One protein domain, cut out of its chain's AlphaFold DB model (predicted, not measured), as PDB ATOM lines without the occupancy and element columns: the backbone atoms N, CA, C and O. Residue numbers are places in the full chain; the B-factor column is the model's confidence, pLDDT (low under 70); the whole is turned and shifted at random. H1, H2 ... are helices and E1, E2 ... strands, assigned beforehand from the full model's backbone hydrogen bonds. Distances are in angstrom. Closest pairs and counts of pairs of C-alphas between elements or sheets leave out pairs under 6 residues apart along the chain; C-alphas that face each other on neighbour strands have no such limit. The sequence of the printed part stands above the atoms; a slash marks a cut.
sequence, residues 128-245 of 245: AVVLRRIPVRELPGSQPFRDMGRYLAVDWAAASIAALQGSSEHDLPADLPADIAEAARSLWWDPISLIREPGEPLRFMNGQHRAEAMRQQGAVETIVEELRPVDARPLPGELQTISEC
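What this domain is: This is residues 128 to 245 of the 245 residues of an uncharacterized protein of Mycobacterium sp. YC-RL4 (UniProt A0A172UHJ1). A strongly twisted sheet of five strands makes one end of the model, and helices H2, H3 and H4 gather at its other end, where E4 begins, with the four-residue H1 farther out on H4. The long strands E1 and E4 lie side by side in the middle of the sheet, E5 on one edge and the short hairpin E2 and E3 on the other. The printed part has 118 residues with four named helices and five named strands, in the order E1 H1 H2 H3 E2 E3 H4 E4 E5; the class is mixed, helices and strands. The sheet is mixed too, in the order E3 E2 E4 E1 E5, with E2 and E4 parallel and the other neighbours antiparallel. The whole is compact, with a radius of gyration of the C-alphas of 13.9 A and spans of 41 by 32 by 22 A.

How they stand to each other: The inner strand E4, residues 221 to 229, bends by 53 degrees at residue 225. It is antiparallel to E1, residues 128 to 135, with N 224 and O 132 2.9 A apart and N 130 and O 226 2.9 A apart, within hydrogen-bond range. E5, residues 238 to 244, is an edge strand antiparallel to E1, with N 131 and O 240 at 2.8 A. On the other side of E4 lies E2, residues 192 to 195, parallel to E4 at 36 degrees, with N 225 and O 192 at 2.8 A. E2 forms a hairpin with the edge strand E3, residues 203 to 206, with N 195 and O 203 at 2.8 A. From edge to edge the strands' lines turn by 115 degrees. H3, residues 178 to 189, stands up from the sheet, its line rising 46 degrees and its height over the sheet 12.1 A; it lies over E4, and only just not over E2, on which 2 of its C-alphas fall. The closest C-alphas of H3 and E4, those of Leu 187 and Ile 223, are 5.8 A apart. H4, residues 208 to 216, is on the same face at a height of 8.5 A, over none of the strands. H2, residues 156 to 165, only grazes the sheet with its residues 156 to 164. H2 and H3 touch at a steep tilt of 60 degrees, the same way, the closest C-alphas being those of Ala 159 and Ala 184, 4.4 A apart. H2 and H4 touch about perpendicular, at 83 degrees, closest at Trp 156 and Met 214, whose C-alphas are 5.3 A apart. H3 and H4 are apart. H1, residues 149 to 152, is not on the sheet and touches H4, with the C-alphas of Leu 152 and Ala 213 closest at 5.6 A. Every O i to N i+4 pair is within hydrogen-bond range in H2 and H4, and 7 of 8 are in H3; H1 is too short for such a pair.

Where its parts are: E1 begins at C-alpha 128, (1.008, 29.276, -2.605), and is 21.0 A long. H1 measures 5.2 A, H2 14.0 A and H3 16.5 A, the last beginning at C-alpha 178, (27.047, 31.002, 15.330). E2 is 10.4 A, E3 9.1 A, H4 12.3 A and E4 23.7 A long. E5, 14.6 A, ends at C-alpha 244, (-0.440, 26.161, -0.060).

The domain as a whole: The two C-alphas farthest apart are those of Asp 175 and Gly 199, at 43.9 A. The printed part has no cut and ends at Cys 245, the chain's last residue. Residues 136 to 148, between E1 and H1, and 166 to 177, between H2 and H3, are long links. Mean pLDDT of the printed part is 93.3, and no printed residue is under 70.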
ATOM      1  N   ALA A 128      -0.246  29.843  -3.051       92.75
ATOM      2  CA  ALA A 128       1.008  29.276  -2.605       92.75
ATOM      3  C   ALA A 128       1.755  30.318  -1.760       92.75
ATOM      4  O   ALA A 128       1.842  31.490  -2.138       92.75
ATOM      5  N   VAL A 129       2.317  29.880  -0.634       92.69
ATOM      6  CA  VAL A 129       3.351  30.614   0.098       92.69
ATOM      7  C   VAL A 129       4.685  30.232  -0.525       92.69
ATOM      8  O   VAL A 129       5.059  29.053  -0.532       92.69
ATOM      9  N   VAL A 130       5.397  31.215  -1.062       95.56
ATOM     10  CA  VAL A 130       6.654  30.992  -1.779       95.56
ATOM     11  C   VAL A 130       7.795  31.751  -1.122       95.56
ATOM     12  O   VAL A 130       7.622  32.893  -0.701       95.56
ATOM     13  N   LEU A 131       8.972  31.129  -1.079       97.06
ATOM     14  CA  LEU A 131      10.222  31.813  -0.780       97.06
ATOM     15  C   LEU A 131      10.783  32.424  -2.056       97.06
ATOM     16  O   LEU A 131      10.820  31.779  -3.107       97.06
ATOM     17  N   ARG A 132      11.255  33.661  -1.961       95.62
ATOM     18  CA  ARG A 132      11.760  34.438  -3.091       95.62
ATOM     19  C   ARG A 132      12.996  35.228  -2.695       95.62
ATOM     20  O   ARG A 132      13.039  35.853  -1.640       95.62
ATOM     21  N   ARG A 133      13.972  35.271  -3.597       97.19
ATOM     22  CA  ARG A 133      15.081  36.225  -3.572       97.19
ATOM     23  C   ARG A 133      14.597  37.588  -4.068       97.19
ATOM     24  O   ARG A 133      14.047  37.692  -5.165       97.19
ATOM     25  N   ILE A 134      14.833  38.633  -3.283       97.06
ATOM     26  CA  ILE A 134      14.480  40.017  -3.628       97.06
ATOM     27  C   ILE A 134      15.610  40.984  -3.244       97.06
ATOM     28  O   ILE A 134      16.244  40.799  -2.200       97.06
ATOM     29  N   PRO A 135      15.853  42.050  -4.028       97.88
ATOM     30  CA  PRO A 135      16.705  43.151  -3.596       97.88
ATOM     31  C   PRO A 135      16.169  43.829  -2.331       97.88
ATOM     32  O   PRO A 135      15.007  44.222  -2.267       97.88
ATOM     33  N   VAL A 136      17.034  44.070  -1.346       97.88
ATOM     34  CA  VAL A 136      16.660  44.736  -0.079       97.88
ATOM     35  C   VAL A 136      16.103  46.143  -0.329       97.88
ATOM     36  O   VAL A 136      15.204  46.604   0.373       97.88
ATOM     37  N   ARG A 137      16.575  46.816  -1.385       96.19
ATOM     38  CA  ARG A 137      16.061  48.126  -1.823       96.19
ATOM     39  C   ARG A 137      14.608  48.105  -2.315       96.19
ATOM     40  O   ARG A 137      13.996  49.163  -2.377       96.19
ATOM     41  N   GLU A 138      14.085  46.940  -2.700       95.25
ATOM     42  CA  GLU A 138      12.689  46.764  -3.131       95.25
ATOM     43  C   GLU A 138      11.753  46.435  -1.961       95.25
ATOM     44  O   GLU A 138      10.534  46.431  -2.135       95.25
ATOM     45  N   LEU A 139      12.299  46.179  -0.765       96.50
ATOM     46  CA  LEU A 139      11.483  46.000   0.430       96.50
ATOM     47  C   LEU A 139      10.763  47.309   0.785       96.50
ATOM     48  O   LEU A 139      11.334  48.390   0.598       96.50
ATOM     49  N   PRO A 140       9.550  47.230   1.363       95.69
ATOM     50  CA  PRO A 140       8.821  48.413   1.802       95.69
ATOM     51  C   PRO A 140       9.629  49.263   2.798       95.69
ATOM     52  O   PRO A 140      10.589  48.804   3.431       95.69
ATOM     53  N   GLY A 141       9.218  50.522   2.960       93.75
ATOM     54  CA  GLY A 141       9.747  51.377   4.022       93.75
ATOM     55  C   GLY A 141       9.434  50.778   5.395       93.75
ATOM     56  O   GLY A 141       8.288  50.424   5.671       93.75
ATOM     57  N   SER A 142      10.451  50.647   6.244       91.81
ATOM     58  CA  SER A 142      10.300  50.085   7.589       91.81
ATOM     59  C   SER A 142       9.837  51.157   8.581       91.81
ATOM     60  O   SER A 142      10.282  52.301   8.513       91.81
ATOM     61  N   GLN A 143       8.999  50.781   9.549       91.19
ATOM     62  CA  GLN A 143       8.653  51.609  10.711       91.19
ATOM     63  C   GLN A 143       8.929  50.814  11.999       91.19
ATOM     64  O   GLN A 143       8.004  50.271  12.613       91.19
ATOM     65  N   PRO A 144      10.210  50.681  12.406       86.69
ATOM     66  CA  PRO A 144      10.572  49.916  13.592       86.69
ATOM     67  C   PRO A 144       9.827  50.421  14.831       86.69
ATOM     68  O   PRO A 144       9.920  51.584  15.206       86.69
ATOM     69  N   PHE A 145       9.101  49.523  15.490       83.62
ATOM     70  CA  PHE A 145       8.283  49.827  16.676       83.62
ATOM     71  C   PHE A 145       8.902  49.304  17.985       83.62
ATOM     72  O   PHE A 145       8.263  49.283  19.034       83.62
ATOM     73  N   ARG A 146      10.142  48.815  17.918       81.50
ATOM     74  CA  ARG A 146      10.920  48.277  19.044       81.50
ATOM     75  C   ARG A 146      12.357  48.743  18.903       81.50
ATOM     76  O   ARG A 146      12.773  49.087  17.799       81.50
ATOM     77  N   ASP A 147      13.085  48.686  20.012       89.25
ATOM     78  CA  ASP A 147      14.520  48.938  20.036       89.25
ATOM     79  C   ASP A 147      15.261  48.095  18.983       89.25
ATOM     80  O   ASP A 147      15.027  46.888  18.839       89.25
ATOM     81  N   MET A 148      16.135  48.765  18.229       94.44
ATOM     82  CA  MET A 148      16.893  48.170  17.129       94.44
ATOM     83  C   MET A 148      18.181  47.486  17.592       94.44
ATOM     84  O   MET A 148      18.740  46.713  16.819       94.44
ATOM     85  N   GLY A 149      18.643  47.708  18.828       91.69
ATOM     86  CA  GLY A 149      19.947  47.241  19.305       91.69
ATOM     87  C   GLY A 149      20.135  45.737  19.126       91.69
ATOM     88  O   GLY A 149      21.133  45.299  18.564       91.69
ATOM     89  N   ARG A 150      19.120  44.939  19.484       89.12
ATOM     90  CA  ARG A 150      19.161  43.477  19.292       89.12
ATOM     91  C   ARG A 150      19.208  43.036  17.825       89.12
ATOM     92  O   ARG A 150      19.729  41.972  17.534       89.12
ATOM     93  N   TYR A 151      18.632  43.822  16.915       90.06
ATOM     94  CA  TYR A 151      18.590  43.493  15.490       90.06
ATOM     95  C   TYR A 151      19.878  43.909  14.782       90.06
ATOM     96  O   TYR A 151      20.313  43.213  13.875       90.06
ATOM     97  N   LEU A 152      20.494  45.008  15.223       95.25
ATOM     98  CA  LEU A 152      21.767  45.502  14.700       95.25
ATOM     99  C   LEU A 152      22.985  44.756  15.261       95.25
ATOM    100  O   LEU A 152      24.069  44.884  14.702       95.25
ATOM    101  N   ALA A 153      22.815  43.984  16.340       94.19
ATOM    102  CA  ALA A 153      23.882  43.183  16.941       94.19
ATOM    103  C   ALA A 153      24.371  42.028  16.047       94.19
ATOM    104  O   ALA A 153      25.480  41.548  16.252       94.19
ATOM    105  N   VAL A 154      23.559  41.592  15.078       94.38
ATOM    106  CA  VAL A 154      23.893  40.518  14.132       94.38
ATOM    107  C   VAL A 154      24.197  41.114  12.762       94.38
ATOM    108  O   VAL A 154      23.500  42.032  12.329       94.38
ATOM    109  N   ASP A 155      25.200  40.583  12.060       97.31
ATOM    110  CA  ASP A 155      25.518  40.961  10.679       97.31
ATOM    111  C   ASP A 155      24.553  40.286   9.683       97.31
ATOM    112  O   ASP A 155      24.776  39.175   9.189       97.31
ATOM    113  N   TRP A 156      23.447  40.967   9.382       97.81
ATOM    114  CA  TRP A 156      22.439  40.511   8.428       97.81
ATOM    115  C   TRP A 156      22.903  40.576   6.976       97.81
ATOM    116  O   TRP A 156      22.329  39.875   6.136       97.81
ATOM    117  N   ALA A 157      23.913  41.388   6.653       97.69
ATOM    118  CA  ALA A 157      24.490  41.406   5.314       97.69
ATOM    119  C   ALA A 157      25.253  40.103   5.056       97.69
ATOM    120  O   ALA A 157      24.974  39.418   4.068       97.69
ATOM    121  N   ALA A 158      26.116  39.697   5.990       97.56
ATOM    122  CA  ALA A 158      26.794  38.405   5.945       97.56
ATOM    123  C   ALA A 158      25.799  37.233   5.990       97.56
ATOM    124  O   ALA A 158      25.906  36.307   5.184       97.56
ATOM    125  N   ALA A 159      24.787  37.296   6.863       97.62
ATOM    126  CA  ALA A 159      23.769  36.251   6.965       97.62
ATOM    127  C   ALA A 159      22.966  36.079   5.664       97.62
ATOM    128  O   ALA A 159      22.695  34.952   5.250       97.62
ATOM    129  N   SER A 160      22.615  37.181   4.991       97.56
ATOM    130  CA  SER A 160      21.892  37.127   3.714       97.56
ATOM    131  C   SER A 160      22.750  36.528   2.600       97.56
ATOM    132  O   SER A 160      22.252  35.715   1.825       97.56
ATOM    133  N   ILE A 161      24.042  36.870   2.540       97.62
ATOM    134  CA  ILE A 161      24.988  36.266   1.587       97.62
ATOM    135  C   ILE A 161      25.089  34.758   1.825       97.62
ATOM    136  O   ILE A 161      24.937  33.987   0.881       97.62
ATOM    137  N   ALA A 162      25.299  34.345   3.077       97.06
ATOM    138  CA  ALA A 162      25.392  32.939   3.449       97.06
ATOM    139  C   ALA A 162      24.125  32.155   3.079       97.06
ATOM    140  O   ALA A 162      24.217  31.095   2.466       97.06
ATOM    141  N   ALA A 163      22.945  32.691   3.402       96.81
ATOM    142  CA  ALA A 163      21.676  32.043   3.086       96.81
ATOM    143  C   ALA A 163      21.458  31.896   1.573       96.81
ATOM    144  O   ALA A 163      20.985  30.855   1.133       96.81
ATOM    145  N   LEU A 164      21.821  32.910   0.781       96.38
ATOM    146  CA  LEU A 164      21.646  32.916  -0.676       96.38
ATOM    147  C   LEU A 164      22.691  32.081  -1.439       96.38
ATOM    148  O   LEU A 164      22.496  31.826  -2.627       96.38
ATOM    149  N   GLN A 165      23.798  31.689  -0.800       94.06
ATOM    150  CA  GLN A 165      24.761  30.733  -1.365       94.06
ATOM    151  C   GLN A 165      24.255  29.287  -1.288       94.06
ATOM    152  O   GLN A 165      24.643  28.471  -2.124       94.06
ATOM    153  N   GLY A 166      23.409  28.991  -0.301       89.44
ATOM    154  CA  GLY A 166      22.802  27.682  -0.096       89.44
ATOM    155  C   GLY A 166      21.469  27.502  -0.815       89.44
ATOM    156  O   GLY A 166      20.873  28.446  -1.335       89.44
ATOM    157  N   SER A 167      20.971  26.266  -0.797       88.50
ATOM    158  CA  SER A 167      19.625  25.920  -1.289       88.50
ATOM    159  C   SER A 167      18.602  25.653  -0.174       88.50
ATOM    160  O   SER A 167      17.438  25.392  -0.465       88.50
ATOM    161  N   SER A 168      19.030  25.657   1.094       90.88
ATOM    162  CA  SER A 168      18.180  25.422   2.272       90.88
ATOM    163  C   SER A 168      18.852  25.914   3.559       90.88
ATOM    164  O   SER A 168      20.039  26.240   3.572       90.88
ATOM    165  N   GLU A 169      18.132  25.866   4.678       86.81
ATOM    166  CA  GLU A 169      18.642  26.123   6.028       86.81
ATOM    167  C   GLU A 169      19.764  25.167   6.470       86.81
ATOM    168  O   GLU A 169      20.497  25.459   7.420       86.81
ATOM    169  N   HIS A 170      19.895  24.015   5.811       89.19
ATOM    170  CA  HIS A 170      20.914  23.009   6.103       89.19
ATOM    171  C   HIS A 170      22.180  23.166   5.255       89.19
ATOM    172  O   HIS A 170      23.176  22.499   5.525       89.19
ATOM    173  N   ASP A 171      22.150  24.050   4.260       91.81
ATOM    174  CA  ASP A 171      23.197  24.221   3.254       91.81
ATOM    175  C   ASP A 171      23.932  25.553   3.456       91.81
ATOM    176  O   ASP A 171      23.947  26.426   2.594       91.81
ATOM    177  N   LEU A 172      24.481  25.746   4.658       92.50
ATOM    178  CA  LEU A 172      25.228  26.951   5.019       92.50
ATOM    179  C   LEU A 172      26.736  26.670   5.093       92.50
ATOM    180  O   LEU A 172      27.129  25.561   5.470       92.50
ATOM    181  N   PRO A 173      27.592  27.673   4.815       92.12
ATOM    182  CA  PRO A 173      29.030  27.555   5.029       92.12
ATOM    183  C   PRO A 173      29.374  27.117   6.463       92.12
ATOM    184  O   PRO A 173      28.817  27.621   7.441       92.12
ATOM    185  N   ALA A 174      30.290  26.153   6.584       88.50
ATOM    186  CA  ALA A 174      30.581  25.466   7.846       88.50
ATOM    187  C   ALA A 174      31.333  26.329   8.878       88.50
ATOM    188  O   ALA A 174      31.327  26.012  10.065       88.50
ATOM    189  N   ASP A 175      31.993  27.394   8.430       92.56
ATOM    190  CA  ASP A 175      32.876  28.266   9.208       92.56
ATOM    191  C   ASP A 175      32.217  29.587   9.643       92.56
ATOM    192  O   ASP A 175      32.892  30.492  10.134       92.56
ATOM    193  N   LEU A 176      30.892  29.702   9.508       93.56
ATOM    194  CA  LEU A 176      30.168  30.890   9.949       93.56
ATOM    195  C   LEU A 176      30.145  31.021  11.481       93.56
ATOM    196  O   LEU A 176      29.866  30.041  12.183       93.56
ATOM    197  N   PRO A 177      30.321  32.245  12.011       96.44
ATOM    198  CA  PRO A 177      29.952  32.570  13.384       96.44
ATOM    199  C   PRO A 177      28.519  32.123  13.708       96.44
ATOM    200  O   PRO A 177      27.629  32.168  12.855       96.44
ATOM    201  N   ALA A 178      28.296  31.662  14.942       93.50
ATOM    202  CA  ALA A 178      27.047  31.002  15.330       93.50
ATOM    203  C   ALA A 178      25.804  31.896  15.169       93.50
ATOM    204  O   ALA A 178      24.762  31.420  14.720       93.50
ATOM    205  N   ASP A 179      25.938  33.181  15.491       93.88
ATOM    206  CA  ASP A 179      24.914  34.215  15.344       93.88
ATOM    207  C   ASP A 179      24.571  34.490  13.872       93.88
ATOM    208  O   ASP A 179      23.394  34.540  13.509       93.88
ATOM    209  N   ILE A 180      25.579  34.578  12.998       96.75
ATOM    210  CA  ILE A 180      25.388  34.728  11.548       96.75
ATOM    211  C   ILE A 180      24.730  33.477  10.964       96.75
ATOM    212  O   ILE A 180      23.798  33.585  10.168       96.75
ATOM    213  N   ALA A 181      25.169  32.284  11.372       94.75
ATOM    214  CA  ALA A 181      24.587  31.027  10.913       94.75
ATOM    215  C   ALA A 181      23.119  30.889  11.349       94.75
ATOM    216  O   ALA A 181      22.282  30.432  10.573       94.75
ATOM    217  N   GLU A 182      22.779  31.288  12.576       93.06
ATOM    218  CA  GLU A 182      21.395  31.310  13.057       93.06
ATOM    219  C   GLU A 182      20.537  32.316  12.282       93.06
ATOM    220  O   GLU A 182      19.450  31.959  11.817       93.06
ATOM    221  N   ALA A 183      21.042  33.531  12.064       94.81
ATOM    222  CA  ALA A 183      20.353  34.531  11.259       94.81
ATOM    223  C   ALA A 183      20.146  34.064   9.813       94.81
ATOM    224  O   ALA A 183      19.038  34.195   9.294       94.81
ATOM    225  N   ALA A 184      21.153  33.446   9.191       96.81
ATOM    226  CA  ALA A 184      21.059  32.889   7.843       96.81
ATOM    227  C   ALA A 184      20.009  31.773   7.766       96.81
ATOM    228  O   ALA A 184      19.168  31.783   6.869       96.81
ATOM    229  N   ARG A 185      19.981  30.856   8.749       93.06
ATOM    230  CA  ARG A 185      18.918  29.842   8.858       93.06
ATOM    231  C   ARG A 185      17.542  30.488   8.965       93.06
ATOM    232  O   ARG A 185      16.619  30.034   8.297       93.06
ATOM    233  N   SER A 186      17.403  31.547   9.767       93.00
ATOM    234  CA  SER A 186      16.112  32.221   9.971       93.00
ATOM    235  C   SER A 186      15.494  32.761   8.684       93.00
ATOM    236  O   SER A 186      14.274  32.810   8.586       93.00
ATOM    237  N   LEU A 187      16.301  33.085   7.669       95.38
ATOM    238  CA  LEU A 187      15.799  33.528   6.365       95.38
ATOM    239  C   LEU A 187      15.077  32.427   5.577       95.38
ATOM    240  O   LEU A 187      14.370  32.743   4.626       95.38
ATOM    241  N   TRP A 188      15.225  31.161   5.969       92.12
ATOM    242  CA  TRP A 188      14.541  30.024   5.352       92.12
ATOM    243  C   TRP A 188      13.297  29.578   6.130       92.12
ATOM    244  O   TRP A 188      12.300  29.221   5.508       92.12
ATOM    245  N   TRP A 189      13.329  29.600   7.470       85.62
ATOM    246  CA  TRP A 189      12.237  29.062   8.303       85.62
ATOM    247  C   TRP A 189      11.323  30.116   8.953       85.62
ATOM    248  O   TRP A 189      10.210  29.781   9.346       85.62
ATOM    249  N   ASP A 190      11.759  31.373   9.063       89.12
ATOM    250  CA  ASP A 190      10.933  32.524   9.466       89.12
ATOM    251  C   ASP A 190      11.371  33.746   8.645       89.12
ATOM    252  O   ASP A 190      11.986  34.660   9.188       89.12
ATOM    253  N   PRO A 191      11.173  33.767   7.321       92.31
ATOM    254  CA  PRO A 191      11.629  34.857   6.458       92.31
ATOM    255  C   PRO A 191      10.940  36.200   6.763       92.31
ATOM    256  O   PRO A 191       9.978  36.311   7.525       92.31
ATOM    257  N   ILE A 192      11.430  37.271   6.134       95.88
ATOM    258  CA  ILE A 192      10.669  38.525   6.054       95.88
ATOM    259  C   ILE A 192       9.414  38.254   5.221       95.88
ATOM    260  O   ILE A 192       9.510  37.719   4.122       95.88
ATOM    261  N   SER A 193       8.254  38.656   5.730       95.19
ATOM    262  CA  SER A 193       6.968  38.296   5.149       95.19
ATOM    263  C   SER A 193       6.271  39.504   4.553       95.19
ATOM    264  O   SER A 193       6.140  40.545   5.212       95.19
ATOM    265  N   LEU A 194       5.842  39.380   3.301       95.50
ATOM    266  CA  LEU A 194       5.327  40.482   2.501       95.50
ATOM    267  C   LEU A 194       3.906  40.208   2.002       95.50
ATOM    268  O   LEU A 194       3.545  39.096   1.623       95.50
ATOM    269  N   ILE A 195       3.106  41.272   1.964       90.50
ATOM    270  CA  ILE A 195       1.745  41.281   1.430       90.50
ATOM    271  C   ILE A 195       1.772  41.981   0.080       90.50
ATOM    272  O   ILE A 195       2.148  43.156  -0.011       90.50
ATOM    273  N   ARG A 196       1.339  41.257  -0.953       88.25
ATOM    274  CA  ARG A 196       1.156  41.773  -2.307       88.25
ATOM    275  C   ARG A 196      -0.312  41.692  -2.692       88.25
ATOM    276  O   ARG A 196      -0.827  40.614  -2.966       88.25
ATOM    277  N   GLU A 197      -0.953  42.850  -2.770       85.81
ATOM    278  CA  GLU A 197      -2.320  42.976  -3.270       85.81
ATOM    279  C   GLU A 197      -2.319  43.653  -4.651       85.81
ATOM    280  O   GLU A 197      -1.522  44.569  -4.892       85.81
ATOM    281  N   PRO A 198      -3.163  43.206  -5.600       81.69
ATOM    282  CA  PRO A 198      -3.243  43.823  -6.919       81.69
ATOM    283  C   PRO A 198      -3.549  45.324  -6.835       81.69
ATOM    284  O   PRO A 198      -4.579  45.729  -6.311       81.69
ATOM    285  N   GLY A 199      -2.664  46.148  -7.399       85.56
ATOM    286  CA  GLY A 199      -2.824  47.606  -7.426       85.56
ATOM    287  C   GLY A 199      -2.356  48.334  -6.163       85.56
ATOM    288  O   GLY A 199      -2.376  49.563  -6.151       85.56
ATOM    289  N   GLU A 200      -1.881  47.616  -5.143       89.25
ATOM    290  CA  GLU A 200      -1.345  48.219  -3.924       89.25
ATOM    291  C   GLU A 200       0.190  48.172  -3.863       89.25
ATOM    292  O   GLU A 200       0.823  47.275  -4.435       89.25
ATOM    293  N   PRO A 201       0.825  49.118  -3.144       89.81
ATOM    294  CA  PRO A 201       2.228  48.995  -2.776       89.81
ATOM    295  C   PRO A 201       2.481  47.729  -1.951       89.81
ATOM    296  O   PRO A 201       1.634  47.290  -1.178       89.81
ATOM    297  N   LEU A 202       3.689  47.180  -2.071       92.00
ATOM    298  CA  LEU A 202       4.146  46.067  -1.242       92.00
ATOM    299  C   LEU A 202       4.152  46.489   0.238       92.00
ATOM    300  O   LEU A 202       4.613  47.586   0.567       92.00
ATOM    301  N   ARG A 203       3.661  45.627   1.133       94.19
ATOM    302  CA  ARG A 203       3.577  45.901   2.580       94.19
ATOM    303  C   ARG A 203       4.233  44.784   3.386       94.19
ATOM    304  O   ARG A 203       4.273  43.642   2.943       94.19
ATOM    305  N   PHE A 204       4.727  45.100   4.582       93.19
ATOM    306  CA  PHE A 204       5.190  44.073   5.518       93.19
ATOM    307  C   PHE A 204       3.997  43.387   6.191       93.19
ATOM    308  O   PHE A 204       3.141  44.065   6.758       93.19
ATOM    309  N   MET A 205       3.989  42.053   6.194       90.12
ATOM    310  CA  MET A 205       3.259  41.258   7.186       90.12
ATOM    311  C   MET A 205       4.122  41.062   8.438       90.12
ATOM    312  O   MET A 205       3.651  41.250   9.557       90.12
ATOM    313  N   ASN A 206       5.405  40.734   8.252       90.56
ATOM    314  CA  ASN A 206       6.370  40.542   9.334       90.56
ATOM    315  C   ASN A 206       7.802  40.869   8.866       90.56
ATOM    316  O   ASN A 206       8.096  40.903   7.675       90.56
ATOM    317  N   GLY A 207       8.721  41.093   9.809       93.19
ATOM    318  CA  GLY A 207      10.158  41.191   9.526       93.19
ATOM    319  C   GLY A 207      10.704  42.598   9.261       93.19
ATOM    320  O   GLY A 207      11.882  42.724   8.939       93.19
ATOM    321  N   GLN A 208       9.920  43.663   9.463       95.38
ATOM    322  CA  GLN A 208      10.360  45.039   9.175       95.38
ATOM    323  C   GLN A 208      11.634  45.483   9.923       95.38
ATOM    324  O   GLN A 208      12.429  46.245   9.374       95.38
ATOM    325  N   HIS A 209      11.870  44.986  11.144       94.56
ATOM    326  CA  HIS A 209      13.109  45.248  11.891       94.56
ATOM    327  C   HIS A 209      14.332  44.599  11.244       94.56
ATOM    328  O   HIS A 209      15.385  45.222  11.179       94.56
ATOM    329  N   ARG A 210      14.194  43.368  10.731       95.44
ATOM    330  CA  ARG A 210      15.275  42.676  10.012       95.44
ATOM    331  C   ARG A 210      15.551  43.343   8.673       95.44
ATOM    332  O   ARG A 210      16.705  43.584   8.350       95.44
ATOM    333  N   ALA A 211      14.496  43.722   7.953       96.88
ATOM    334  CA  ALA A 211      14.615  44.494   6.720       96.88
ATOM    335  C   ALA A 211      15.360  45.819   6.946       96.88
ATOM    336  O   ALA A 211      16.204  46.205   6.142       96.88
ATOM    337  N   GLU A 212      15.076  46.504   8.057       97.69
ATOM    338  CA  GLU A 212      15.771  47.743   8.401       97.69
ATOM    339  C   GLU A 212      17.234  47.507   8.793       97.69
ATOM    340  O   GLU A 212      18.110  48.224   8.316       97.69
ATOM    341  N   ALA A 213      17.526  46.474   9.588       97.62
ATOM    342  CA  ALA A 213      18.901  46.111   9.929       97.62
ATOM    343  C   ALA A 213      19.728  45.772   8.676       97.62
ATOM    344  O   ALA A 213      20.807  46.327   8.483       97.62
ATOM    345  N   MET A 214      19.177  44.955   7.772       98.25
ATOM    346  CA  MET A 214      19.769  44.641   6.466       98.25
ATOM    347  C   MET A 214      20.084  45.896   5.653       98.25
ATOM    348  O   MET A 214      21.169  46.008   5.084       98.25
ATOM    349  N   ARG A 215      19.154  46.857   5.611       97.50
ATOM    350  CA  ARG A 215      19.337  48.120   4.891       97.50
ATOM    351  C   ARG A 215      20.473  48.950   5.490       97.50
ATOM    352  O   ARG A 215      21.316  49.434   4.739       97.50
ATOM    353  N   GLN A 216      20.527  49.080   6.816       97.44
ATOM    354  CA  GLN A 216      21.590  49.822   7.510       97.44
ATOM    355  C   GLN A 216      22.965  49.161   7.367       97.44
ATOM    356  O   GLN A 216      23.977  49.856   7.325       97.44
ATOM    357  N   GLN A 217      23.000  47.834   7.256       98.00
ATOM    358  CA  GLN A 217      24.225  47.045   7.105       98.00
ATOM    359  C   GLN A 217      24.628  46.823   5.637       98.00
ATOM    360  O   GLN A 217      25.638  46.182   5.366       98.00
ATOM    361  N   GLY A 218      23.872  47.363   4.673       97.56
ATOM    362  CA  GLY A 218      24.223  47.309   3.252       97.56
ATOM    363  C   GLY A 218      23.992  45.954   2.576       97.56
ATOM    364  O   GLY A 218      24.616  45.671   1.554       97.56
ATOM    365  N   ALA A 219      23.094  45.118   3.104       98.00
ATOM    366  CA  ALA A 219      22.682  43.888   2.434       98.00
ATOM    367  C   ALA A 219      22.039  44.208   1.068       98.00
ATOM    368  O   ALA A 219      21.197  45.100   0.956       98.00
ATOM    369  N   VAL A 220      22.434  43.480   0.021       98.12
ATOM    370  CA  VAL A 220      21.987  43.752  -1.361       98.12
ATOM    371  C   VAL A 220      20.678  43.033  -1.675       98.12
ATOM    372  O   VAL A 220      19.741  43.631  -2.205       98.12
ATOM    373  N   GLU A 221      20.605  41.755  -1.320       98.12
ATOM    374  CA  GLU A 221      19.470  40.865  -1.552       98.12
ATOM    375  C   GLU A 221      19.211  40.028  -0.308       98.12
ATOM    376  O   GLU A 221      20.092  39.857   0.532       98.12
ATOM    377  N   THR A 222      17.993  39.514  -0.197       98.12
ATOM    378  CA  THR A 222      17.589  38.628   0.891       98.12
ATOM    379  C   THR A 222      16.505  37.656   0.430       98.12
ATOM    380  O   THR A 222      16.049  37.727  -0.717       98.12
ATOM    381  N   ILE A 223      16.105  36.753   1.323       97.94
ATOM    382  CA  ILE A 223      14.996  35.818   1.129       97.94
ATOM    383  C   ILE A 223      13.766  36.362   1.861       97.94
ATOM    384  O   ILE A 223      13.832  36.757   3.028       97.94
ATOM    385  N   VAL A 224      12.640  36.389   1.155       97.56
ATOM    386  CA  VAL A 224      11.326  36.771   1.678       97.56
ATOM    387  C   VAL A 224      10.320  35.661   1.424       97.56
ATOM    388  O   VAL A 224      10.500  34.874   0.496       97.56
ATOM    389  N   GLU A 225       9.241  35.641   2.199       96.31
ATOM    390  CA  GLU A 225       8.022  34.930   1.826       96.31
ATOM    391  C   GLU A 225       6.979  35.894   1.247       96.31
ATOM    392  O   GLU A 225       6.787  37.014   1.733       96.31
ATOM    393  N   GLU A 226       6.297  35.440   0.199       94.44
ATOM    394  CA  GLU A 226       5.175  36.127  -0.437       94.44
ATOM    395  C   GLU A 226       4.054  35.124  -0.745       94.44
ATOM    396  O   GLU A 226       4.303  33.949  -1.023       94.44
ATOM    397  N   LEU A 227       2.806  35.601  -0.729       92.19
ATOM    398  CA  LEU A 227       1.666  34.854  -1.257       92.19
ATOM    399  C   LEU A 227       1.534  35.092  -2.761       92.19
ATOM    400  O   LEU A 227       1.557  36.231  -3.235       92.19
ATOM    401  N   ARG A 228       1.322  34.013  -3.507       91.88
ATOM    402  CA  ARG A 228       1.025  34.045  -4.939       91.88
ATOM    403  C   ARG A 228      -0.155  33.115  -5.234       91.88
ATOM    404  O   ARG A 228      -0.163  32.016  -4.701       91.88
ATOM    405  N   PRO A 229      -1.120  33.469  -6.103       91.62
ATOM    406  CA  PRO A 229      -2.160  32.524  -6.517       91.62
ATOM    407  C   PRO A 229      -1.566  31.229  -7.094       91.62
ATOM    408  O   PRO A 229      -0.592  31.298  -7.852       91.62
ATOM    409  N   VAL A 230      -2.147  30.067  -6.772       91.81
ATOM    410  CA  VAL A 230      -1.623  28.751  -7.209       91.81
ATOM    411  C   VAL A 230      -1.494  28.656  -8.733       91.81
ATOM    412  O   VAL A 230      -0.467  28.205  -9.235       91.81
ATOM    413  N   ASP A 231      -2.463  29.215  -9.462       90.81
ATOM    414  CA  ASP A 231      -2.513  29.199 -10.930       90.81
ATOM    415  C   ASP A 231      -1.697  30.323 -11.601       90.81
ATOM    416  O   ASP A 231      -1.638  30.421 -12.831       90.81
ATOM    417  N   ALA A 232      -1.076  31.216 -10.822       90.81
ATOM    418  CA  ALA A 232      -0.242  32.283 -11.369       90.81
ATOM    419  C   ALA A 232       1.158  31.774 -11.752       90.81
ATOM    420  O   ALA A 232       1.651  30.769 -11.248       90.81
ATOM    421  N   ARG A 233       1.844  32.504 -12.639       93.44
ATOM    422  CA  ARG A 233       3.260  32.233 -12.942       93.44
ATOM    423  C   ARG A 233       4.138  32.528 -11.719       93.44
ATOM    424  O   ARG A 233       3.834  33.508 -11.040       93.44
ATOM    425  N   PRO A 234       5.239  31.781 -11.500       94.50
ATOM    426  CA  PRO A 234       6.196  32.055 -10.432       94.50
ATOM    427  C   PRO A 234       6.613  33.526 -10.357       94.50
ATOM    428  O   PRO A 234       6.776  34.189 -11.390       94.50
ATOM    429  N   LEU A 235       6.796  34.036  -9.139       92.50
ATOM    430  CA  LEU A 235       7.323  35.382  -8.938       92.50
ATOM    431  C   LEU A 235       8.774  35.458  -9.452       92.50
ATOM    432  O   LEU A 235       9.508  34.467  -9.410       92.50
ATOM    433  N   PRO A 236       9.248  36.629  -9.914       93.19
ATOM    434  CA  PRO A 236      10.665  36.810 -10.204       93.19
ATOM    435  C   PRO A 236      11.523  36.434  -8.988       93.19
ATOM    436  O   PRO A 236      11.249  36.887  -7.881       93.19
ATOM    437  N   GLY A 237      12.553  35.608  -9.174       94.81
ATOM    438  CA  GLY A 237      13.408  35.164  -8.067       94.81
ATOM    439  C   GLY A 237      12.742  34.192  -7.085       94.81
ATOM    440  O   GLY A 237      13.295  33.984  -6.009       94.81
ATOM    441  N   GLU A 238      11.581  33.615  -7.416       96.12
ATOM    442  CA  GLU A 238      10.985  32.506  -6.658       96.12
ATOM    443  C   GLU A 238      11.981  31.339  -6.570       96.12
ATOM    444  O   GLU A 238      12.541  30.906  -7.579       96.12
ATOM    445  N   LEU A 239      12.234  30.883  -5.344       94.81
ATOM    446  CA  LEU A 239      13.179  29.817  -5.018       94.81
ATOM    447  C   LEU A 239      12.443  28.488  -4.835       94.81
ATOM    448  O   LEU A 239      12.852  27.477  -5.397       94.81
ATOM    449  N   GLN A 240      11.354  28.497  -4.057       93.81
ATOM    450  CA  GLN A 240      10.530  27.317  -3.796       93.81
ATOM    451  C   GLN A 240       9.159  27.676  -3.212       93.81
ATOM    452  O   GLN A 240       9.009  28.685  -2.522       93.81
ATOM    453  N   THR A 241       8.179  26.800  -3.431       93.06
ATOM    454  CA  THR A 241       6.908  26.795  -2.694       93.06
ATOM    455  C   THR A 241       7.095  26.068  -1.367       93.06
ATOM    456  O   THR A 241       7.542  24.923  -1.357       93.06
ATOM    457  N   ILE A 242       6.725  26.708  -0.257       89.12
ATOM    458  CA  ILE A 242       6.830  26.124   1.092       89.12
ATOM    459  C   ILE A 242       5.478  25.694   1.669       89.12
ATOM    460  O   ILE A 242       5.427  24.855   2.567       89.12
ATOM    461  N   SER A 243       4.370  26.246   1.165       85.69
ATOM    462  CA  SER A 243       3.019  25.854   1.574       85.69
ATOM    463  C   SER A 243       1.964  26.274   0.550       85.69
ATOM    464  O   SER A 243       2.236  27.097  -0.320       85.69
ATOM    465  N   GLU A 244       0.749  25.752   0.693       85.31
ATOM    466  CA  GLU A 244      -0.440  26.161  -0.060       85.31
ATOM    467  C   GLU A 244      -1.600  26.404   0.924       85.31
ATOM    468  O   GLU A 244      -1.776  25.639   1.877       85.31
ATOM    469  N   CYS A 245      -2.365  27.479   0.716       75.81
ATOM    470  CA  CYS A 245      -3.448  27.938   1.589       75.81
ATOM    471  C   CYS A 245      -4.662  28.499   0.835       75.81
ATOM    472  O   CYS A 245      -4.518  29.009  -0.304       75.81
TER     473      CYS A 245